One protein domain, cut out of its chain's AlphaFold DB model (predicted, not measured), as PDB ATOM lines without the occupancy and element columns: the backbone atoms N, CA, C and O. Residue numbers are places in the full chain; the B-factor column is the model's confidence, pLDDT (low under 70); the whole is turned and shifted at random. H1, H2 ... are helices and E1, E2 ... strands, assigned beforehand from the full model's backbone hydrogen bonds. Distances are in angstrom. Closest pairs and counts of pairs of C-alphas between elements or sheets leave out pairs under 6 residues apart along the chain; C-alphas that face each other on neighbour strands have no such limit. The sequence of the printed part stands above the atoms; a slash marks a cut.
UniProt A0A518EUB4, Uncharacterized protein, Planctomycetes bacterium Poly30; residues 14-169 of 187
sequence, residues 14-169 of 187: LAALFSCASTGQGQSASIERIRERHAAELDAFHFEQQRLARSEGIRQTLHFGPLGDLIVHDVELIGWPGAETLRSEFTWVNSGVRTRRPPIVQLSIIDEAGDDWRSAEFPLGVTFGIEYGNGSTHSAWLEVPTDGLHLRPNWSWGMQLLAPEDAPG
ATOM      1  N   LEU A  14     -37.101 -39.162-105.860       48.47
ATOM      2  CA  LEU A  14     -37.732 -38.308-104.841       48.47
ATOM      3  C   LEU A  14     -37.745 -38.943-103.439       48.47
ATOM      4  O   LEU A  14     -37.712 -38.219-102.448       48.47
ATOM      5  N   ALA A  15     -37.719 -40.274-103.330       51.84
ATOM      6  CA  ALA A  15     -37.663 -40.961-102.036       51.84
ATOM      7  C   ALA A  15     -36.279 -40.856-101.358       51.84
ATOM      8  O   ALA A  15     -36.190 -40.837-100.131       51.84
ATOM      9  N   ALA A  16     -35.199 -40.719-102.138       50.12
ATOM     10  CA  ALA A  16     -33.836 -40.614-101.611       50.12
ATOM     11  C   ALA A  16     -33.518 -39.243-100.975       50.12
ATOM     12  O   ALA A  16     -32.624 -39.153-100.137       50.12
ATOM     13  N   LEU A  17     -34.267 -38.184-101.309       47.88
ATOM     14  CA  LEU A  17     -34.071 -36.842-100.737       47.88
ATOM     15  C   LEU A  17     -34.832 -36.617 -99.419       47.88
ATOM     16  O   LEU A  17     -34.462 -35.733 -98.651       47.88
ATOM     17  N   PHE A  18     -35.836 -37.441 -99.102       50.84
ATOM     18  CA  PHE A  18     -36.541 -37.369 -97.812       50.84
ATOM     19  C   PHE A  18     -35.824 -38.111 -96.677       50.84
ATOM     20  O   PHE A  18     -36.106 -37.854 -95.508       50.84
ATOM     21  N   SER A  19     -34.863 -38.985 -96.987       49.19
ATOM     22  CA  SER A  19     -34.172 -39.779 -95.963       49.19
ATOM     23  C   SER A  19     -33.033 -39.038 -95.245       49.19
ATOM     24  O   SER A  19     -32.531 -39.550 -94.248       49.19
ATOM     25  N   CYS A  20     -32.642 -37.843 -95.704       51.75
ATOM     26  CA  CYS A  20     -31.614 -37.010 -95.057       51.75
ATOM     27  C   CYS A  20     -32.183 -35.828 -94.250       51.75
ATOM     28  O   CYS A  20     -31.420 -35.109 -93.610       51.75
ATOM     29  N   ALA A  21     -33.503 -35.611 -94.262       51.78
ATOM     30  CA  ALA A  21     -34.146 -34.516 -93.527       51.78
ATOM     31  C   ALA A  21     -34.670 -34.933 -92.137       51.78
ATOM     32  O   ALA A  21     -34.953 -34.075 -91.303       51.78
ATOM     33  N   SER A  22     -34.775 -36.236 -91.851       53.75
ATOM     34  CA  SER A  22     -35.284 -36.757 -90.573       53.75
ATOM     35  C   SER A  22     -34.229 -36.832 -89.461       53.75
ATOM     36  O   SER A  22     -34.581 -36.933 -88.286       53.75
ATOM     37  N   THR A  23     -32.938 -36.714 -89.786       54.88
ATOM     38  CA  THR A  23     -31.836 -36.733 -88.808       54.88
ATOM     39  C   THR A  23     -31.729 -35.438 -87.992       54.88
ATOM     40  O   THR A  23     -31.272 -35.472 -86.852       54.88
ATOM     41  N   GLY A  24     -32.200 -34.301 -88.520       55.09
ATOM     42  CA  GLY A  24     -32.138 -33.003 -87.830       55.09
ATOM     43  C   GLY A  24     -33.193 -32.818 -86.730       55.09
ATOM     44  O   GLY A  24     -32.933 -32.159 -85.726       55.09
ATOM     45  N   GLN A  25     -34.371 -33.437 -86.870       59.47
ATOM     46  CA  GLN A  25     -35.464 -33.294 -85.897       59.47
ATOM     47  C   GLN A  25     -35.164 -33.999 -84.563       59.47
ATOM     48  O   GLN A  25     -35.477 -33.465 -83.500       59.47
ATOM     49  N   GLY A  26     -34.503 -35.163 -84.605       62.88
ATOM     50  CA  GLY A  26     -34.068 -35.877 -83.399       62.88
ATOM     51  C   GLY A  26     -32.931 -35.167 -82.657       62.88
ATOM     52  O   GLY A  26     -32.921 -35.134 -81.427       62.88
ATOM     53  N   GLN A  27     -32.007 -34.541 -83.395       72.88
ATOM     54  CA  GLN A  27     -30.875 -33.820 -82.811       72.88
ATOM     55  C   GLN A  27     -31.322 -32.535 -82.101       72.88
ATOM     56  O   GLN A  27     -30.946 -32.328 -80.947       72.88
ATOM     57  N   SER A  28     -32.193 -31.729 -82.713       77.12
ATOM     58  CA  SER A  28     -32.744 -30.525 -82.069       77.12
ATOM     59  C   SER A  28     -33.540 -30.847 -80.802       77.12
ATOM     60  O   SER A  28     -33.353 -30.188 -79.784       77.12
ATOM     61  N   ALA A  29     -34.360 -31.905 -80.820       81.25
ATOM     62  CA  ALA A  29     -35.092 -32.342 -79.630       81.25
ATOM     63  C   ALA A  29     -34.159 -32.827 -78.505       81.25
ATOM     64  O   ALA A  29     -34.452 -32.622 -77.331       81.25
ATOM     65  N   SER A  30     -33.030 -33.464 -78.841       82.19
ATOM     66  CA  SER A  30     -32.036 -33.881 -77.841       82.19
ATOM     67  C   SER A  30     -31.301 -32.695 -77.210       82.19
ATOM     68  O   SER A  30     -31.143 -32.665 -75.992       82.19
ATOM     69  N   ILE A  31     -30.916 -31.698 -78.013       85.31
ATOM     70  CA  ILE A  31     -30.254 -30.475 -77.538       85.31
ATOM     71  C   ILE A  31     -31.181 -29.694 -76.610       85.31
ATOM     72  O   ILE A  31     -30.734 -29.237 -75.561       85.31
ATOM     73  N   GLU A  32     -32.462 -29.576 -76.961       89.00
ATOM     74  CA  GLU A  32     -33.415 -28.837 -76.136       89.00
ATOM     75  C   GLU A  32     -33.627 -29.503 -74.775       89.00
ATOM     76  O   GLU A  32     -33.513 -28.842 -73.749       89.00
ATOM     77  N   ARG A  33     -33.765 -30.835 -74.730       86.25
ATOM     78  CA  ARG A  33     -33.843 -31.570 -73.453       86.25
ATOM     79  C   ARG A  33     -32.593 -31.404 -72.590       86.25
ATOM     80  O   ARG A  33     -32.697 -31.330 -71.370       86.25
ATOM     81  N   ILE A  34     -31.407 -31.380 -73.206       86.56
ATOM     82  CA  ILE A  34     -30.149 -31.155 -72.480       86.56
ATOM     83  C   ILE A  34     -30.134 -29.744 -71.880       86.56
ATOM     84  O   ILE A  34     -29.735 -29.582 -70.730       86.56
ATOM     85  N   ARG A  35     -30.605 -28.738 -72.624       88.94
ATOM     86  CA  ARG A  35     -30.706 -27.355 -72.136       88.94
ATOM     87  C   ARG A  35     -31.706 -27.214 -70.999       88.94
ATOM     88  O   ARG A  35     -31.360 -26.618 -69.986       88.94
ATOM     89  N   GLU A  36     -32.903 -27.776 -71.150       90.56
ATOM     90  CA  GLU A  36     -33.941 -27.760 -70.113       90.56
ATOM     91  C   GLU A  36     -33.438 -28.413 -68.823       90.56
ATOM     92  O   GLU A  36     -33.578 -27.846 -67.740       90.56
ATOM     93  N   ARG A  37     -32.779 -29.572 -68.943       86.75
ATOM     94  CA  ARG A  37     -32.169 -30.256 -67.801       86.75
ATOM     95  C   ARG A  37     -31.091 -29.400 -67.137       86.75
ATOM     96  O   ARG A  37     -31.096 -29.271 -65.919       86.75
ATOM     97  N   HIS A  38     -30.190 -28.813 -67.920       86.62
ATOM     98  CA  HIS A  38     -29.102 -28.005 -67.380       86.62
ATOM     99  C   HIS A  38     -29.604 -26.725 -66.695       86.62
ATOM    100  O   HIS A  38     -29.083 -26.344 -65.652       86.62
ATOM    101  N   ALA A  39     -30.640 -26.088 -67.249       88.00
ATOM    102  CA  ALA A  39     -31.283 -24.937 -66.622       88.00
ATOM    103  C   ALA A  39     -31.887 -25.311 -65.260       88.00
ATOM    104  O   ALA A  39     -31.646 -24.617 -64.278       88.00
ATOM    105  N   ALA A  40     -32.585 -26.449 -65.179       87.25
ATOM    106  CA  ALA A  40     -33.148 -26.936 -63.922       87.25
ATOM    107  C   ALA A  40     -32.067 -27.282 -62.876       87.25
ATOM    108  O   ALA A  40     -32.239 -26.981 -61.697       87.25
ATOM    109  N   GLU A  41     -30.952 -27.889 -63.297       86.75
ATOM    110  CA  GLU A  41     -29.813 -28.191 -62.416       86.75
ATOM    111  C   GLU A  41     -29.159 -26.905 -61.877       86.75
ATOM    112  O   GLU A  41     -28.867 -26.813 -60.686       86.75
ATOM    113  N   LEU A  42     -28.991 -25.885 -62.725       89.25
ATOM    114  CA  LEU A  42     -28.429 -24.596 -62.319       89.25
ATOM    115  C   LEU A  42     -29.346 -23.841 -61.344       89.25
ATOM    116  O   LEU A  42     -28.867 -23.275 -60.360       89.25
ATOM    117  N   ASP A  43     -30.656 -23.856 -61.590       90.38
ATOM    118  CA  ASP A  43     -31.638 -23.235 -60.698       90.38
ATOM    119  C   ASP A  43     -31.648 -23.909 -59.318       90.38
ATOM    120  O   ASP A  43     -31.665 -23.221 -58.292       90.38
ATOM    121  N   ALA A  44     -31.576 -25.245 -59.274       87.69
ATOM    122  CA  ALA A  44     -31.483 -25.999 -58.024       87.69
ATOM    123  C   ALA A  44     -30.183 -25.691 -57.260       87.69
ATOM    124  O   ALA A  44     -30.214 -25.472 -56.047       87.69
ATOM    125  N   PHE A  45     -29.056 -25.600 -57.969       88.75
ATOM    126  CA  PHE A  45     -27.770 -25.239 -57.378       88.75
ATOM    127  C   PHE A  45     -27.801 -23.844 -56.736       88.75
ATOM    128  O   PHE A  45     -27.456 -23.685 -55.563       88.75
ATOM    129  N   HIS A  46     -28.283 -22.833 -57.465       90.38
ATOM    130  CA  HIS A  46     -28.403 -21.472 -56.936       90.38
ATOM    131  C   HIS A  46     -29.375 -21.383 -55.755       90.38
ATOM    132  O   HIS A  46     -29.140 -20.615 -54.816       90.38
ATOM    133  N   PHE A  47     -30.461 -22.161 -55.780       90.81
ATOM    134  CA  PHE A  47     -31.393 -22.239 -54.660       90.81
ATOM    135  C   PHE A  47     -30.699 -22.731 -53.382       90.81
ATOM    136  O   PHE A  47     -30.836 -22.098 -52.330       90.81
ATOM    137  N   GLU A  48     -29.904 -23.800 -53.470       89.00
ATOM    138  CA  GLU A  48     -29.179 -24.352 -52.318       89.00
ATOM    139  C   GLU A  48     -28.071 -23.422 -51.814       89.00
ATOM    140  O   GLU A  48     -27.947 -23.230 -50.601       89.00
ATOM    141  N   GLN A  49     -27.334 -22.755 -52.708       89.06
ATOM    142  CA  GLN A  49     -26.371 -21.717 -52.315       89.06
ATOM    143  C   GLN A  49     -27.039 -20.616 -51.480       89.06
ATOM    144  O   GLN A  49     -26.555 -20.245 -50.411       89.06
ATOM    145  N   GLN A  50     -28.195 -20.123 -51.931       88.94
ATOM    146  CA  GLN A  50     -28.950 -19.103 -51.200       88.94
ATOM    147  C   GLN A  50     -29.560 -19.631 -49.901       88.94
ATOM    148  O   GLN A  50     -29.809 -18.846 -48.980       88.94
ATOM    149  N   ARG A  51     -29.884 -20.925 -49.823       89.19
ATOM    150  CA  ARG A  51     -30.369 -21.547 -48.588       89.19
ATOM    151  C   ARG A  51     -29.260 -21.560 -47.537       89.19
ATOM    152  O   ARG A  51     -29.497 -21.038 -46.451       89.19
ATOM    153  N   LEU A  52     -28.072 -22.061 -47.885       86.12
ATOM    154  CA  LEU A  52     -26.908 -22.092 -46.988       86.12
ATOM    155  C   LEU A  52     -26.497 -20.688 -46.542       86.12
ATOM    156  O   LEU A  52     -26.399 -20.437 -45.346       86.12
ATOM    157  N   ALA A  53     -26.381 -19.741 -47.479       85.88
ATOM    158  CA  ALA A  53     -26.013 -18.364 -47.150       85.88
ATOM    159  C   ALA A  53     -26.996 -17.693 -46.168       85.88
ATOM    160  O   ALA A  53     -26.609 -16.822 -45.391       85.88
ATOM    161  N   ARG A  54     -28.281 -18.086 -46.188       83.00
ATOM    162  CA  ARG A  54     -29.307 -17.547 -45.280       83.00
ATOM    163  C   ARG A  54     -29.353 -18.243 -43.926       83.00
ATOM    164  O   ARG A  54     -29.600 -17.555 -42.938       83.00
ATOM    165  N   SER A  55     -29.206 -19.568 -43.877       74.44
ATOM    166  CA  SER A  55     -29.298 -20.309 -42.613       74.44
ATOM    167  C   SER A  55     -27.988 -20.292 -41.828       74.44
ATOM    168  O   SER A  55     -28.029 -20.223 -40.605       74.44
ATOM    169  N   GLU A  56     -26.848 -20.264 -42.524       68.44
ATOM    170  CA  GLU A  56     -25.520 -20.470 -41.931       68.44
ATOM    171  C   GLU A  56     -24.580 -19.265 -42.052       68.44
ATOM    172  O   GLU A  56     -23.453 -19.332 -41.575       68.44
ATOM    173  N   GLY A  57     -25.026 -18.135 -42.616       62.62
ATOM    174  CA  GLY A  57     -24.214 -16.914 -42.756       62.62
ATOM    175  C   GLY A  57     -23.809 -16.238 -41.432       62.62
ATOM    176  O   GLY A  57     -23.359 -15.092 -41.426       62.62
ATOM    177  N   ILE A  58     -24.004 -16.911 -40.295       71.44
ATOM    178  CA  ILE A  58     -23.608 -16.458 -38.967       71.44
ATOM    179  C   ILE A  58     -22.448 -17.328 -38.501       71.44
ATOM    180  O   ILE A  58     -22.588 -18.537 -38.354       71.44
ATOM    181  N   ARG A  59     -21.331 -16.674 -38.179       88.50
ATOM    182  CA  ARG A  59     -20.175 -17.283 -37.517       88.50
ATOM    183  C   ARG A  59     -20.611 -18.106 -36.299       88.50
ATOM    184  O   ARG A  59     -21.203 -17.554 -35.367       88.50
ATOM    185  N   GLN A  60     -20.259 -19.389 -36.276       92.69
ATOM    186  CA  GLN A  60     -20.590 -20.312 -35.184       92.69
ATOM    187  C   GLN A  60     -19.334 -20.662 -34.386       92.69
ATOM    188  O   GLN A  60     -18.254 -20.823 -34.952       92.69
ATOM    189  N   THR A  61     -19.468 -20.803 -33.069       95.12
ATOM    190  CA  THR A  61     -18.395 -21.315 -32.206       95.12
ATOM    191  C   THR A  61     -18.853 -22.627 -31.589       95.12
ATOM    192  O   THR A  61     -19.867 -22.670 -30.896       95.12
ATOM    193  N   LEU A  62     -18.090 -23.685 -31.836       95.00
ATOM    194  CA  LEU A  62     -18.318 -25.035 -31.344       95.00
ATOM    195  C   LEU A  62     -17.270 -25.353 -30.270       95.00
ATOM    196  O   LEU A  62     -16.070 -25.207 -30.500       95.00
ATOM    197  N   HIS A  63     -17.722 -25.781 -29.093       95.50
ATOM    198  CA  HIS A  63     -16.863 -26.013 -27.932       95.50
ATOM    199  C   HIS A  63     -16.607 -27.510 -27.729       95.50
ATOM    200  O   HIS A  63     -17.550 -28.264 -27.484       95.50
ATOM    201  N   PHE A  64     -15.339 -27.934 -27.754       93.56
ATOM    202  CA  PHE A  64     -14.941 -29.346 -27.611       93.56
ATOM    203  C   PHE A  64     -14.067 -29.599 -26.373       93.56
ATOM    204  O   PHE A  64     -13.253 -30.526 -26.327       93.56
ATOM    205  N   GLY A  65     -14.224 -28.766 -25.341       91.19
ATOM    206  CA  GLY A  65     -13.535 -28.912 -24.062       91.19
ATOM    207  C   GLY A  65     -12.008 -28.930 -24.225       91.19
ATOM    208  O   GLY A  65     -11.447 -27.960 -24.730       91.19
ATOM    209  N   PRO A  66     -11.306 -30.001 -23.808       89.62
ATOM    210  CA  PRO A  66      -9.845 -30.046 -23.860       89.62
ATOM    211  C   PRO A  66      -9.271 -30.046 -25.283       89.62
ATOM    212  O   PRO A  66      -8.090 -29.741 -25.443       89.62
ATOM    213  N   LEU A  67     -10.072 -30.377 -26.304       91.31
ATOM    214  CA  LEU A  67      -9.638 -30.331 -27.703       91.31
ATOM    215  C   LEU A  67      -9.598 -28.904 -28.259       91.31
ATOM    216  O   LEU A  67      -8.980 -28.684 -29.297       91.31
ATOM    217  N   GLY A  68     -10.206 -27.936 -27.577       93.56
ATOM    218  CA  GLY A  68     -10.265 -26.551 -28.018       93.56
ATOM    219  C   GLY A  68     -11.637 -26.135 -28.537       93.56
ATOM    220  O   GLY A  68     -12.623 -26.872 -28.451       93.56
ATOM    221  N   ASP A  69     -11.669 -24.935 -29.102       95.69
ATOM    222  CA  ASP A  69     -12.847 -24.362 -29.737       95.69
ATOM    223  C   ASP A  69     -12.654 -24.348 -31.254       95.69
ATOM    224  O   ASP A  69     -11.561 -24.063 -31.753       95.69
ATOM    225  N   LEU A  70     -13.719 -24.639 -31.993       96.69
ATOM    226  CA  LEU A  70     -13.758 -24.520 -33.443       96.69
ATOM    227  C   LEU A  70     -14.696 -23.380 -33.816       96.69
ATOM    228  O   LEU A  70     -15.885 -23.400 -33.513       96.69
ATOM    229  N   ILE A  71     -14.147 -22.377 -34.477       96.88
ATOM    230  CA  ILE A  71     -14.878 -21.221 -34.964       96.88
ATOM    231  C   ILE A  71     -15.117 -21.438 -36.453       96.88
ATOM    232  O   ILE A  71     -14.165 -21.392 -37.227       96.88
ATOM    233  N   VAL A  72     -16.366 -21.649 -36.844       96.00
ATOM    234  CA  VAL A  72     -16.790 -21.747 -38.243       96.00
ATOM    235  C   VAL A  72     -17.115 -20.341 -38.730       96.00
ATOM    236  O   VAL A  72     -17.994 -19.681 -38.171       96.00
ATOM    237  N   HIS A  73     -16.364 -19.849 -39.713       94.38
ATOM    238  CA  HIS A  73     -16.549 -18.498 -40.254       94.38
ATOM    239  C   HIS A  73     -17.586 -18.473 -41.357       94.38
ATOM    240  O   HIS A  73     -18.417 -17.569 -41.371       94.38
ATOM    241  N   ASP A  74     -17.511 -19.456 -42.250       93.75
ATOM    242  CA  ASP A  74     -18.380 -19.556 -43.410       93.75
ATOM    243  C   ASP A  74     -18.570 -21.017 -43.829       93.75
ATOM    244  O   ASP A  74     -17.689 -21.864 -43.609       93.75
ATOM    245  N   VAL A  75     -19.726 -21.286 -44.433       94.31
ATOM    246  CA  VAL A  75     -20.063 -22.552 -45.081       94.31
ATOM    247  C   VAL A  75     -20.826 -22.261 -46.358       94.31
ATOM    248  O   VAL A  75     -21.945 -21.748 -46.341       94.31
ATOM    249  N   GLU A  76     -20.244 -22.663 -47.478       94.50
ATOM    250  CA  GLU A  76     -20.798 -22.391 -48.794       94.50
ATOM    251  C   GLU A  76     -20.718 -23.609 -49.708       94.50
ATOM    252  O   GLU A  76     -19.844 -24.470 -49.597       94.50
ATOM    253  N   LEU A  77     -21.658 -23.667 -50.646       94.75
ATOM    254  CA  LEU A  77     -21.641 -24.630 -51.731       94.75
ATOM    255  C   LEU A  77     -21.007 -23.960 -52.954       94.75
ATOM    256  O   LEU A  77     -21.573 -23.025 -53.517       94.75
ATOM    257  N   ILE A  78     -19.832 -24.426 -53.358       94.44
ATOM    258  CA  ILE A  78     -19.063 -23.897 -54.491       94.44
ATOM    259  C   ILE A  78     -18.983 -24.918 -55.630       94.44
ATOM    260  O   ILE A  78     -19.398 -26.068 -55.491       94.44
ATOM    261  N   GLY A  79     -18.419 -24.504 -56.764       93.19
ATOM    262  CA  GLY A  79     -18.216 -25.358 -57.935       93.19
ATOM    263  C   GLY A  79     -19.225 -25.095 -59.049       93.19
ATOM    264  O   GLY A  79     -19.754 -23.990 -59.176       93.19
ATOM    265  N   TRP A  80     -19.438 -26.101 -59.894       88.44
ATOM    266  CA  TRP A  80     -20.379 -26.069 -61.015       88.44
ATOM    267  C   TRP A  80     -21.336 -27.265 -60.947       88.44
ATOM    268  O   TRP A  80     -20.988 -28.263 -60.309       88.44
ATOM    269  N   PRO A  81     -22.494 -27.205 -61.634       86.62
ATOM    270  CA  PRO A  81     -23.430 -28.319 -61.693       86.62
ATOM    271  C   PRO A  81     -22.756 -29.652 -62.065       86.62
ATOM    272  O   PRO A  81     -22.123 -29.761 -63.120       86.62
ATOM    273  N   GLY A  82     -22.872 -30.653 -61.193       88.62
ATOM    274  CA  GLY A  82     -22.241 -31.971 -61.299       88.62
ATOM    275  C   GLY A  82     -20.839 -32.105 -60.683       88.62
ATOM    276  O   GLY A  82     -20.265 -33.192 -60.752       88.62
ATOM    277  N   ALA A  83     -20.270 -31.043 -60.110       92.88
ATOM    278  CA  ALA A  83     -19.008 -31.070 -59.358       92.88
ATOM    279  C   ALA A  83     -19.046 -30.114 -58.151       92.88
ATOM    280  O   ALA A  83     -18.086 -29.399 -57.848       92.88
ATOM    281  N   GLU A  84     -20.189 -30.064 -57.482       95.00
ATOM    282  CA  GLU A  84     -20.441 -29.169 -56.365       95.00
ATOM    283  C   GLU A  84     -19.709 -29.647 -55.113       95.00
ATOM    284  O   GLU A  84     -19.726 -30.834 -54.763       95.00
ATOM    285  N   THR A  85     -19.104 -28.703 -54.402       97.00
ATOM    286  CA  THR A  85     -18.264 -28.951 -53.232       97.00
ATOM    287  C   THR A  85     -18.739 -28.081 -52.081       97.00
ATOM    288  O   THR A  85     -18.924 -26.878 -52.244       97.00
ATOM    289  N   LEU A  86     -18.937 -28.689 -50.914       96.62
ATOM    290  CA  LEU A  86     -19.175 -27.959 -49.677       96.62
ATOM    291  C   LEU A  86     -17.826 -27.479 -49.146       96.62
ATOM    292  O   LEU A  86     -16.960 -28.303 -48.848       96.62
ATOM    293  N   ARG A  87     -17.655 -26.165 -49.026       96.50
ATOM    294  CA  ARG A  87     -16.473 -25.551 -48.429       96.50
ATOM    295  C   ARG A  87     -16.833 -24.962 -47.078       96.50
ATOM    296  O   ARG A  87     -17.854 -24.292 -46.951       96.50
ATOM    297  N   SER A  88     -15.973 -25.172 -46.088       96.12
ATOM    298  CA  SER A  88     -16.056 -24.462 -44.815       96.12
ATOM    299  C   SER A  88     -14.720 -23.842 -44.440       96.12
ATOM    300  O   SER A  88     -13.682 -24.507 -44.485       96.12
ATOM    301  N   GLU A  89     -14.762 -22.569 -44.054       96.25
ATOM    302  CA  GLU A  89     -13.626 -21.835 -43.505       96.25
ATOM    303  C   GLU A  89     -13.717 -21.818 -41.978       96.25
ATOM    304  O   GLU A  89     -14.761 -21.493 -41.406       96.25
ATOM    305  N   PHE A  90     -12.615 -22.139 -41.297       96.69
ATOM    306  CA  PHE A  90     -12.616 -22.260 -39.844       96.69
ATOM    307  C   PHE A  90     -11.343 -21.722 -39.185       96.69
ATOM    308  O   PHE A  90     -10.276 -21.625 -39.794       96.69
ATOM    309  N   THR A  91     -11.449 -21.425 -37.890       96.69
ATOM    310  CA  THR A  91     -10.318 -21.247 -36.977       96.69
ATOM    311  C   THR A  91     -10.467 -22.186 -35.795       96.69
ATOM    312  O   THR A  91     -11.434 -22.099 -35.045       96.69
ATOM    313  N   TRP A  92      -9.476 -23.037 -35.576       96.12
ATOM    314  CA  TRP A  92      -9.324 -23.746 -34.316       96.12
ATOM    315  C   TRP A  92      -8.556 -22.888 -33.309       96.12
ATOM    316  O   TRP A  92      -7.552 -22.257 -33.657       96.12
ATOM    317  N   VAL A  93      -9.015 -22.882 -32.061       94.88
ATOM    318  CA  VAL A  93      -8.380 -22.212 -30.924       94.88
ATOM    319  C   VAL A  93      -8.087 -23.253 -29.854       94.88
ATOM    320  O   VAL A  93      -8.997 -23.884 -29.319       94.88
ATOM    321  N   ASN A  94      -6.816 -23.408 -29.490       92.88
ATOM    322  CA  ASN A  94      -6.443 -24.267 -28.377       92.88
ATOM    323  C   ASN A  94      -6.807 -23.600 -27.043       92.88
ATOM    324  O   ASN A  94      -6.018 -22.821 -26.510       92.88
ATOM    325  N   SER A  95      -7.979 -23.907 -26.492       86.19
ATOM    326  CA  SER A  95      -8.380 -23.481 -25.143       86.19
ATOM    327  C   SER A  95      -7.907 -24.444 -24.038       86.19
ATOM    328  O   SER A  95      -8.090 -24.170 -22.849       86.19
ATOM    329  N   GLY A  96      -7.262 -25.556 -24.412       78.19
ATOM    330  CA  GLY A  96      -6.731 -26.568 -23.504       78.19
ATOM    331  C   GLY A  96      -5.306 -26.300 -23.003       78.19
ATOM    332  O   GLY A  96      -4.679 -25.264 -23.242       78.19
ATOM    333  N   VAL A  97      -4.760 -27.286 -22.284       72.38
ATOM    334  CA  VAL A  97      -3.333 -27.321 -21.926       72.38
ATOM    335  C   VAL A  97      -2.505 -27.593 -23.193       72.38
ATOM    336  O   VAL A  97      -3.018 -28.119 -24.178       72.38
ATOM    337  N   ARG A  98      -1.218 -27.222 -23.183       71.75
ATOM    338  CA  ARG A  98      -0.259 -27.478 -24.273       71.75
ATOM    339  C   ARG A  98      -0.459 -28.856 -24.916       71.75
ATOM    340  O   ARG A  98      -0.301 -29.866 -24.232       71.75
ATOM    341  N   THR A  99      -0.734 -28.889 -26.223       72.25
ATOM    342  CA  THR A  99      -0.886 -30.144 -26.971       72.25
ATOM    343  C   THR A  99       0.253 -30.356 -27.965       72.25
ATOM    344  O   THR A  99       0.600 -29.484 -28.765       72.25
ATOM    345  N   ARG A 100       0.852 -31.552 -27.903       71.19
ATOM    346  CA  ARG A 100       1.824 -32.059 -28.890       71.19
ATOM    347  C   ARG A 100       1.153 -32.715 -30.087       71.19
ATOM    348  O   ARG A 100       1.771 -32.835 -31.140       71.19
ATOM    349  N   ARG A 101      -0.072 -33.205 -29.898       82.88
ATOM    350  CA  ARG A 101      -0.861 -33.893 -30.916       82.88
ATOM    351  C   ARG A 101      -2.180 -33.134 -31.049       82.88
ATOM    352  O   ARG A 101      -3.119 -33.414 -30.310       82.88
ATOM    353  N   PRO A 102      -2.206 -32.106 -31.898       86.44
ATOM    354  CA  PRO A 102      -3.390 -31.286 -32.090       86.44
ATOM    355  C   PRO A 102      -4.500 -32.115 -32.754       86.44
ATOM    356  O   PRO A 102      -4.187 -33.103 -33.433       86.44
ATOM    357  N   PRO A 103      -5.775 -31.750 -32.540       92.38
ATOM    358  CA  PRO A 103      -6.899 -32.511 -33.065       92.38
ATOM    359  C   PRO A 103      -6.939 -32.486 -34.595       92.38
ATOM    360  O   PRO A 103      -6.224 -31.734 -35.266       92.38
ATOM    361  N   ILE A 104      -7.787 -33.338 -35.155       94.44
ATOM    362  CA  ILE A 104      -8.134 -33.310 -36.573       94.44
ATOM    363  C   ILE A 104      -9.472 -32.599 -36.694       94.44
ATOM    364  O   ILE A 104     -10.417 -32.943 -35.986       94.44
ATOM    365  N   VAL A 105      -9.551 -31.611 -37.576       96.06
ATOM    366  CA  VAL A 105     -10.831 -30.995 -37.927       96.06
ATOM    367  C   VAL A 105     -11.472 -31.853 -39.002       96.06
ATOM    368  O   VAL A 105     -10.820 -32.150 -40.000       96.06
ATOM    369  N   GLN A 106     -12.722 -32.249 -38.811       96.88
ATOM    370  CA  GLN A 106     -13.482 -32.983 -39.815       96.88
ATOM    371  C   GLN A 106     -14.707 -32.169 -40.231       96.88
ATOM    372  O   GLN A 106     -15.398 -31.613 -39.378       96.88
ATOM    373  N   LEU A 107     -14.953 -32.112 -41.538       97.06
ATOM    374  CA  LEU A 107     -16.182 -31.610 -42.147       97.06
ATOM    375  C   LEU A 107     -16.926 -32.810 -42.731       97.06
ATOM    376  O   LEU A 107     -16.349 -33.530 -43.547       97.06
ATOM    377  N   SER A 108     -18.181 -33.001 -42.337       96.81
ATOM    378  CA  SER A 108     -19.045 -34.086 -42.806       96.81
ATOM    379  C   SER A 108     -20.276 -33.531 -43.510       96.81
ATOM    380  O   SER A 108     -20.842 -32.517 -43.097       96.81
ATOM    381  N   ILE A 109     -20.700 -34.221 -44.563       95.56
ATOM    382  CA  ILE A 109     -22.019 -34.068 -45.169       95.56
ATOM    383  C   ILE A 109     -22.888 -35.194 -44.614       95.56
ATOM    384  O   ILE A 109     -22.516 -36.364 -44.699       95.56
ATOM    385  N   ILE A 110     -24.033 -34.822 -44.058       95.88
ATOM    386  CA  ILE A 110     -24.959 -35.705 -43.358       95.88
ATOM    387  C   ILE A 110     -26.202 -35.861 -44.235       95.88
ATOM    388  O   ILE A 110     -26.762 -34.869 -44.718       95.88
ATOM    389  N   ASP A 111     -26.615 -37.099 -44.484       94.50
ATOM    390  CA  ASP A 111     -27.795 -37.368 -45.300       94.50
ATOM    391  C   ASP A 111     -29.113 -37.219 -44.513       94.50
ATOM    392  O   ASP A 111     -29.141 -36.845 -43.342       94.50
ATOM    393  N   GLU A 112     -30.240 -37.494 -45.172       94.12
ATOM    394  CA  GLU A 112     -31.570 -37.382 -44.562       94.12
ATOM    395  C   GLU A 112     -31.819 -38.370 -43.408       94.12
ATOM    396  O   GLU A 112     -32.716 -38.138 -42.594       94.12
ATOM    397  N   ALA A 113     -31.061 -39.471 -43.341       93.81
ATOM    398  CA  ALA A 113     -31.143 -40.443 -42.254       93.81
ATOM    399  C   ALA A 113     -30.342 -39.990 -41.022       93.81
ATOM    400  O   ALA A 113     -30.514 -40.555 -39.940       93.81
ATOM    401  N   GLY A 114     -29.523 -38.943 -41.170       92.56
ATOM    402  CA  GLY A 114     -28.595 -38.486 -40.144       92.56
ATOM    403  C   GLY A 114     -27.255 -39.220 -40.182       92.56
ATOM    404  O   GLY A 114     -26.477 -39.072 -39.240       92.56
ATOM    405  N   ASP A 115     -26.983 -39.998 -41.233       92.44
ATOM    406  CA  ASP A 115     -25.731 -40.730 -41.382       92.44
ATOM    407  C   ASP A 115     -24.673 -39.857 -42.076       92.44
ATOM    408  O   ASP A 115     -24.969 -39.087 -42.997       92.44
ATOM    409  N   ASP A 116     -23.414 -40.004 -41.654       89.75
ATOM    410  CA  ASP A 116     -22.270 -39.388 -42.327       89.75
ATOM    411  C   ASP A 116     -22.122 -39.990 -43.733       89.75
ATOM    412  O   ASP A 116     -21.634 -41.108 -43.916       89.75
ATOM    413  N   TRP A 117     -22.531 -39.233 -44.749       92.12
ATOM    414  CA  TRP A 117     -22.433 -39.646 -46.147       92.12
ATOM    415  C   TRP A 117     -20.990 -39.596 -46.646       92.12
ATOM    416  O   TRP A 117     -20.504 -40.496 -47.338       92.12
ATOM    417  N   ARG A 118     -20.303 -38.499 -46.321       93.88
ATOM    418  CA  ARG A 118     -18.915 -38.253 -46.705       93.88
ATOM    419  C   ARG A 118     -18.294 -37.232 -45.773       93.88
ATOM    420  O   ARG A 118     -18.959 -36.282 -45.376       93.88
ATOM    421  N   SER A 119     -16.998 -37.374 -45.529       95.38
ATOM    422  CA  SER A 119     -16.223 -36.399 -44.780       95.38
ATOM    423  C   SER A 119     -14.878 -36.078 -45.432       95.38
ATOM    424  O   SER A 119     -14.372 -36.825 -46.274       95.38
ATOM    425  N   ALA A 120     -14.310 -34.941 -45.036       95.44
ATOM    426  CA  ALA A 120     -12.914 -34.590 -45.256       95.44
ATOM    427  C   ALA A 120     -12.273 -34.192 -43.928       95.44
ATOM    428  O   ALA A 120     -12.922 -33.628 -43.046       95.44
ATOM    429  N   GLU A 121     -10.982 -34.477 -43.804       95.06
ATOM    430  CA  GLU A 121     -10.218 -34.291 -42.578       95.06
ATOM    431  C   GLU A 121      -9.017 -33.380 -42.810       95.06
ATOM    432  O   GLU A 121      -8.285 -33.520 -43.791       95.06
ATOM    433  N   PHE A 122      -8.785 -32.472 -41.867       92.62
ATOM    434  CA  PHE A 122      -7.632 -31.590 -41.834       92.62
ATOM    435  C   PHE A 122      -6.859 -31.809 -40.528       92.62
ATOM    436  O   PHE A 122      -7.279 -31.336 -39.464       92.62
ATOM    437  N   PRO A 123      -5.729 -32.537 -40.556       91.25
ATOM    438  CA  PRO A 123      -4.891 -32.672 -39.378       91.25
ATOM    439  C   PRO A 123      -4.211 -31.332 -39.088       91.25
ATOM    440  O   PRO A 123      -3.464 -30.824 -39.923       91.25
ATOM    441  N   LEU A 124      -4.401 -30.788 -37.884       86.62
ATOM    442  CA  LEU A 124      -3.801 -29.518 -37.454       86.62
ATOM    443  C   LEU A 124      -2.297 -29.657 -37.152       86.62
ATOM    444  O   LEU A 124      -1.820 -29.225 -36.114       86.62
ATOM    445  N   GLY A 125      -1.525 -30.330 -38.001       76.50
ATOM    446  CA  GLY A 125      -0.098 -30.538 -37.781       76.50
ATOM    447  C   GLY A 125       0.717 -29.263 -38.003       76.50
ATOM    448  O   GLY A 125       0.482 -28.519 -38.950       76.50
ATOM    449  N   VAL A 126       1.749 -29.054 -37.183       64.81
ATOM    450  CA  VAL A 126       2.847 -28.143 -37.533       64.81
ATOM    451  C   VAL A 126       3.984 -28.917 -38.187       64.81
ATOM    452  O   VAL A 126       4.409 -29.961 -37.694       64.81
ATOM    453  N   THR A 127       4.553 -28.352 -39.247       59.69
ATOM    454  CA  THR A 127       5.697 -28.929 -39.972       59.69
ATOM    455  C   THR A 127       6.960 -29.073 -39.103       59.69
ATOM    456  O   THR A 127       7.844 -29.853 -39.437       59.69
ATOM    457  N   PHE A 128       7.057 -28.366 -37.966       64.12
ATOM    458  CA  PHE A 128       8.302 -28.236 -37.186       64.12
ATOM    459  C   PHE A 128       8.232 -28.723 -35.727       64.12
ATOM    460  O   PHE A 128       9.068 -28.334 -34.917       64.12
ATOM    461  N   GLY A 129       7.255 -29.563 -35.362       64.12
ATOM    462  CA  GLY A 129       7.200 -30.169 -34.018       64.12
ATOM    463  C   GLY A 129       7.015 -29.176 -32.859       64.12
ATOM    464  O   GLY A 129       7.331 -29.494 -31.714       64.12
ATOM    465  N   ILE A 130       6.525 -27.970 -33.152       72.50
ATOM    466  CA  ILE A 130       6.209 -26.939 -32.162       72.50
ATOM    467  C   ILE A 130       4.914 -27.327 -31.436       72.50
ATOM    468  O   ILE A 130       3.916 -27.685 -32.054       72.50
ATOM    469  N   GLU A 131       4.923 -27.271 -30.109       79.50
ATOM    470  CA  GLU A 131       3.715 -27.505 -29.314       79.50
ATOM    471  C   GLU A 131       2.715 -26.365 -29.517       79.50
ATOM    472  O   GLU A 131       3.086 -25.190 -29.437       79.50
ATOM    473  N   TYR A 132       1.437 -26.700 -29.678       81.88
ATOM    474  CA  TYR A 132       0.381 -25.699 -29.594       81.88
ATOM    475  C   TYR A 132       0.187 -25.326 -28.127       81.88
ATOM    476  O   TYR A 132      -0.257 -26.134 -27.309       81.88
ATOM    477  N   GLY A 133       0.553 -24.092 -27.785       84.00
ATOM    478  CA  GLY A 133       0.288 -23.505 -26.477       84.00
ATOM    479  C   GLY A 133      -1.197 -23.233 -26.263       84.00
ATOM    480  O   GLY A 133      -1.973 -23.202 -27.216       84.00
ATOM    481  N   ASN A 134      -1.579 -22.989 -25.010       88.81
ATOM    482  CA  ASN A 134      -2.884 -22.401 -24.713       88.81
ATOM    483  C   ASN A 134      -3.001 -21.049 -25.449       88.81
ATOM    484  O   ASN A 134      -2.044 -20.270 -25.465       88.81
ATOM    485  N   GLY A 135      -4.136 -20.815 -26.102       86.69
ATOM    486  CA  GLY A 135      -4.423 -19.637 -26.916       86.69
ATOM    487  C   GLY A 135      -3.822 -19.671 -28.321       86.69
ATOM    488  O   GLY A 135      -3.998 -18.713 -29.070       86.69
ATOM    489  N   SER A 136      -3.117 -20.741 -28.704       91.00
ATOM    490  CA  SER A 136      -2.662 -20.890 -30.090       91.00
ATOM    491  C   SER A 136      -3.850 -21.086 -31.023       91.00
ATOM    492  O   SER A 136      -4.829 -21.737 -30.662       91.00
ATOM    493  N   THR A 137      -3.747 -20.541 -32.230       93.06
ATOM    494  CA  THR A 137      -4.816 -20.585 -33.225       93.06
ATOM    495  C   THR A 137      -4.310 -21.142 -34.548       93.06
ATOM    496  O   THR A 137      -3.122 -21.049 -34.869       93.06
ATOM    497  N   HIS A 138      -5.210 -21.752 -35.311       92.75
ATOM    498  CA  HIS A 138      -4.932 -22.212 -36.665       92.75
ATOM    499  C   HIS A 138      -6.165 -22.004 -37.535       92.75
ATOM    500  O   HIS A 138      -7.245 -22.464 -37.175       92.75
ATOM    501  N   SER A 139      -5.996 -21.332 -38.671       94.69
ATOM    502  CA  SER A 139      -7.074 -21.087 -39.627       94.69
ATOM    503  C   SER A 139      -6.796 -21.820 -40.926       94.69
ATOM    504  O   SER A 139      -5.673 -21.770 -41.431       94.69
ATOM    505  N   ALA A 140      -7.817 -22.478 -41.457       95.94
ATOM    506  CA  ALA A 140      -7.755 -23.222 -42.705       95.94
ATOM    507  C   ALA A 140      -9.165 -23.341 -43.299       95.94
ATOM    508  O   ALA A 140     -10.132 -22.787 -42.770       95.94
ATOM    509  N   TRP A 141      -9.271 -24.074 -44.401       96.12
ATOM    510  CA  TRP A 141     -10.543 -24.457 -44.992       96.12
ATOM    511  C   TRP A 141     -10.554 -25.952 -45.310       96.12
ATOM    512  O   TRP A 141      -9.503 -26.576 -45.481       96.12
ATOM    513  N   LEU A 142     -11.755 -26.517 -45.366       97.00
ATOM    514  CA  LEU A 142     -12.025 -27.891 -45.778       97.00
ATOM    515  C   LEU A 142     -13.014 -27.892 -46.935       97.00
ATOM    516  O   LEU A 142     -13.906 -27.050 -46.993       97.00
ATOM    517  N   GLU A 143     -12.856 -28.862 -47.827       97.50
ATOM    518  CA  GLU A 143     -13.697 -29.047 -49.002       97.50
ATOM    519  C   GLU A 143     -14.146 -30.507 -49.084       97.50
ATOM    520  O   GLU A 143     -13.320 -31.422 -49.022       97.50
ATOM    521  N   VAL A 144     -15.455 -30.727 -49.214       97.06
ATOM    522  CA  VAL A 144     -16.054 -32.056 -49.376       97.06
ATOM    523  C   VAL A 144     -16.920 -32.064 -50.637       97.06
ATOM    524  O   VAL A 144     -17.913 -31.335 -50.690       97.06
ATOM    525  N   PRO A 145     -16.599 -32.883 -51.656       96.69
ATOM    526  CA  PRO A 145     -17.448 -33.001 -52.836       96.69
ATOM    527  C   PRO A 145     -18.797 -33.604 -52.449       96.69
ATOM    528  O   PRO A 145     -18.846 -34.642 -51.780       96.69
ATOM    529  N   THR A 146     -19.886 -32.965 -52.868       95.44
ATOM    530  CA  THR A 146     -21.245 -33.353 -52.459       95.44
ATOM    531  C   THR A 146     -21.813 -34.521 -53.260       95.44
ATOM    532  O   THR A 146     -22.734 -35.180 -52.785       95.44
ATOM    533  N   ASP A 147     -21.300 -34.763 -54.470       93.75
ATOM    534  CA  ASP A 147     -21.782 -35.770 -55.427       93.75
ATOM    535  C   ASP A 147     -23.313 -35.769 -55.592       93.75
ATOM    536  O   ASP A 147     -23.966 -36.814 -55.626       93.75
ATOM    537  N   GLY A 148     -23.904 -34.572 -55.650       91.06
ATOM    538  CA  GLY A 148     -25.346 -34.386 -55.807       91.06
ATOM    539  C   GLY A 148     -26.174 -34.595 -54.534       91.06
ATOM    540  O   GLY A 148     -27.392 -34.432 -54.589       91.06
ATOM    541  N   LEU A 149     -25.567 -34.903 -53.379       91.88
ATOM    542  CA  LEU A 149     -26.315 -35.053 -52.122       91.88
ATOM    543  C   LEU A 149     -27.048 -33.762 -51.729       91.88
ATOM    544  O   LEU A 149     -28.140 -33.831 -51.178       91.88
ATOM    545  N   HIS A 150     -26.496 -32.599 -52.082       89.75
ATOM    546  CA  HIS A 150     -27.115 -31.298 -51.823       89.75
ATOM    547  C   HIS A 150     -28.474 -31.106 -52.527       89.75
ATOM    548  O   HIS A 150     -29.234 -30.215 -52.162       89.75
ATOM    549  N   LEU A 151     -28.801 -31.940 -53.522       90.88
ATOM    550  CA  LEU A 151     -30.100 -31.940 -54.206       90.88
ATOM    551  C   LEU A 151     -31.154 -32.788 -53.479       90.88
ATOM    552  O   LEU A 151     -32.334 -32.742 -53.835       90.88
ATOM    553  N   ARG A 152     -30.752 -33.604 -52.496       90.81
ATOM    554  CA  ARG A 152     -31.684 -34.409 -51.699       90.81
ATOM    555  C   ARG A 152     -32.321 -33.536 -50.619       90.81
ATOM    556  O   ARG A 152     -31.656 -32.668 -50.064       90.81
ATOM    557  N   PRO A 153     -33.597 -33.760 -50.277       88.56
ATOM    558  CA  PRO A 153     -34.216 -33.031 -49.180       88.56
ATOM    559  C   PRO A 153     -33.502 -33.338 -47.859       88.56
ATOM    560  O   PRO A 153     -33.003 -34.440 -47.655       88.56
ATOM    561  N   ASN A 154     -33.510 -32.367 -46.946       90.31
ATOM    562  CA  ASN A 154     -33.046 -32.516 -45.561       90.31
ATOM    563  C   ASN A 154     -31.582 -32.952 -45.383       90.31
ATOM    564  O   ASN A 154     -31.213 -33.369 -44.288       90.31
ATOM    565  N   TRP A 155     -30.743 -32.838 -46.413       94.44
ATOM    566  CA  TRP A 155     -29.305 -32.963 -46.221       94.44
ATOM    567  C   TRP A 155     -28.808 -31.865 -45.272       94.44
ATOM    568  O   TRP A 155     -29.357 -30.756 -45.209       94.44
ATOM    569  N   SER A 156     -27.756 -32.170 -44.527       94.88
ATOM    570  CA  SER A 156     -27.118 -31.225 -43.618       94.88
ATOM    571  C   SER A 156     -25.606 -31.421 -43.620       94.88
ATOM    572  O   SER A 156     -25.057 -32.206 -44.394       94.88
ATOM    573  N   TRP A 157     -24.910 -30.649 -42.802       95.75
ATOM    574  CA  TRP A 157     -23.470 -30.745 -42.642       95.75
ATOM    575  C   TRP A 157     -23.122 -30.590 -41.168       95.75
ATOM    576  O   TRP A 157     -23.910 -30.064 -40.379       95.75
ATOM    577  N   GLY A 158     -21.936 -31.056 -40.800       95.50
ATOM    578  CA  GLY A 158     -21.420 -30.935 -39.447       95.50
ATOM    579  C   GLY A 158     -19.913 -30.762 -39.449       95.50
ATOM    580  O   GLY A 158     -19.221 -31.231 -40.353       95.50
ATOM    581  N   MET A 159     -19.401 -30.089 -38.424       96.38
ATOM    582  CA  MET A 159     -17.972 -30.039 -38.154       96.38
ATOM    583  C   MET A 159     -17.673 -30.573 -36.765       96.38
ATOM    584  O   MET A 159     -18.393 -30.282 -35.808       96.38
ATOM    585  N   GLN A 160     -16.576 -31.314 -36.652       96.12
ATOM    586  CA  GLN A 160     -16.133 -31.881 -35.387       96.12
ATOM    587  C   GLN A 160     -14.618 -31.823 -35.216       96.12
ATOM    588  O   GLN A 160     -13.862 -31.741 -36.185       96.12
ATOM    589  N   LEU A 161     -14.184 -31.860 -33.954       94.88
ATOM    590  CA  LEU A 161     -12.794 -32.101 -33.589       94.88
ATOM    591  C   LEU A 161     -12.638 -33.556 -33.165       94.88
ATOM    592  O   LEU A 161     -13.269 -34.001 -32.209       94.88
ATOM    593  N   LEU A 162     -11.761 -34.272 -33.858       93.75
ATOM    594  CA  LEU A 162     -11.394 -35.639 -33.523       93.75
ATOM    595  C   LEU A 162     -10.090 -35.641 -32.740       93.75
ATOM    596  O   LEU A 162      -9.114 -34.975 -33.120       93.75
ATOM    597  N   ALA A 163     -10.054 -36.426 -31.667       90.31
ATOM    598  CA  ALA A 163      -8.794 -36.722 -31.021       90.31
ATOM    599  C   ALA A 163      -7.901 -37.511 -32.005       90.31
ATOM    600  O   ALA A 163      -8.396 -38.346 -32.768       90.31
ATOM    601  N   PRO A 164      -6.584 -37.263 -32.032       85.50
ATOM    602  CA  PRO A 164      -5.646 -37.955 -32.921       85.50
ATOM    603  C   PRO A 164      -5.715 -39.487 -32.880       85.50
ATOM    604  O   PRO A 164      -5.355 -40.127 -33.869       85.50
ATOM    605  N   GLU A 165      -6.094 -40.045 -31.733       85.38
ATOM    606  CA  GLU A 165      -6.295 -41.466 -31.446       85.38
ATOM    607  C   GLU A 165      -7.609 -42.036 -31.994       85.38
ATOM    608  O   GLU A 165      -7.659 -43.222 -32.309       85.38
ATOM    609  N   ASP A 166      -8.629 -41.194 -32.160       83.06
ATOM    610  CA  ASP A 166      -9.958 -41.590 -32.637       83.06
ATOM    611  C   ASP A 166     -10.084 -41.465 -34.163       83.06
ATOM    612  O   ASP A 166     -11.074 -41.889 -34.754       83.06
ATOM    613  N   ALA A 167      -9.071 -40.887 -34.813       71.94
ATOM    614  CA  ALA A 167      -9.037 -40.672 -36.250       71.94
ATOM    615  C   ALA A 167      -9.056 -42.009 -37.021       71.94
ATOM    616  O   ALA A 167      -8.084 -42.779 -36.944       71.94
ATOM    617  N   PRO A 168     -10.114 -42.303 -37.798       62.97
ATOM    618  CA  PRO A 168     -10.217 -43.559 -38.522       62.97
ATOM    619  C   PRO A 168      -9.092 -43.675 -39.565       62.97
ATOM    620  O   PRO A 168      -8.943 -42.848 -40.455       62.97
ATOM    621  N   GLY A 169      -8.285 -44.737 -39.482       61.53
ATOM    622  CA  GLY A 169      -7.372 -45.114 -40.570       61.53
ATOM    623  C   GLY A 169      -5.955 -44.524 -40.544       61.53
ATOM    624  O   GLY A 169      -5.238 -44.655 -41.540       61.53
TER     625      GLY A 169
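Overview. This is residues 14 to 169 of the 187 residues of an uncharacterized protein of Planctomycetes bacterium Poly30 (UniProt A0A518EUB4). Two antiparallel sheets lie face to face as a sandwich, E1 E2 E3 E6 over E5 E4 E7, and one long helix, H2, reaches away from this body as an arm. The last part of H2, residues 45 to 55, grazes the larger sheet beside E2, while residues 14 to 37, with the short H1 at the far tip, stick out free. The printed part has 156 residues with two named helices and seven named strands, in the order H1 H2 E1 E2 E3 E4 E5 E6 E7, of mixed class. It is extended, with a radius of gyration of the C-alphas of 23.1 A, and the arm makes much of the length in its spans of 90 by 32 by 26 A.

Along the chain. Start in the larger sheet with E2, residues 69 to 78, 25.5 A long; find C-alpha 69 at (-12.847, -24.362, -29.737). It bends by 51 degrees at residue 73. In the same sheet, which runs strand beside strand E1 E2 E3 E6, look for E1, residues 60 to 63, 9.9 A, E3, residues 85 to 93, 25.3 A, and E6, residues 137 to 145, 26.4 A. The other sheet holds E4, residues 104 to 110, 18.3 A, E5, residues 116 to 123, 18.9 A, and E7, residues 156 to 162, 19.2 A, which ends at C-alpha 162, (-11.394, -35.639, -33.523). H2, residues 23 to 55, runs 49.1 A from C-alpha 23 at (-31.836, -36.733, -88.808). H1 is residues 14 to 18.

Arrangement. E1 E2 E3 form a meander, each strand the antiparallel neighbour of the one before; check N 62 and O 70 at 2.8 A, and N 71 and O 91 at 2.8 A. E6 is antiparallel to E3, with N 88 and O 142 at 2.9 A. In the second sheet, inner strand E4 pairs with E5 through N 107 and O 120, 2.9 A, and with E7 through N 108 and O 158, 2.9 A. Both sheets are twisted. In the sandwich, two sheets face to face, their strands stand at 37 degrees; the closest C-alphas of E5 and E6, Ala 120 and Val 144, are 5.8 A apart. H2 only grazes the larger sheet; its closest C-alpha pair with E2 is Gln 49 and Leu 77, 5.6 A. In H2, 28 of 29 O i to N i+4 pairs are within hydrogen-bond range; in H1, 0 of 1, and 0 of 2 O i to N i+3 pairs.

Size, cuts and confidence. Look from C-alpha 14 to C-alpha 97, the two farthest apart, 90.4 A. Without residues 14 to 37 the body spans 52 by 31 by 27 A. The printed part has no cut, and the link E5 to E6, 13 residues, is long. Mean pLDDT of the printed part is 85.6; residues 14 to 26, 56 to 57, 126 to 129 and 168 to 169 are under 70.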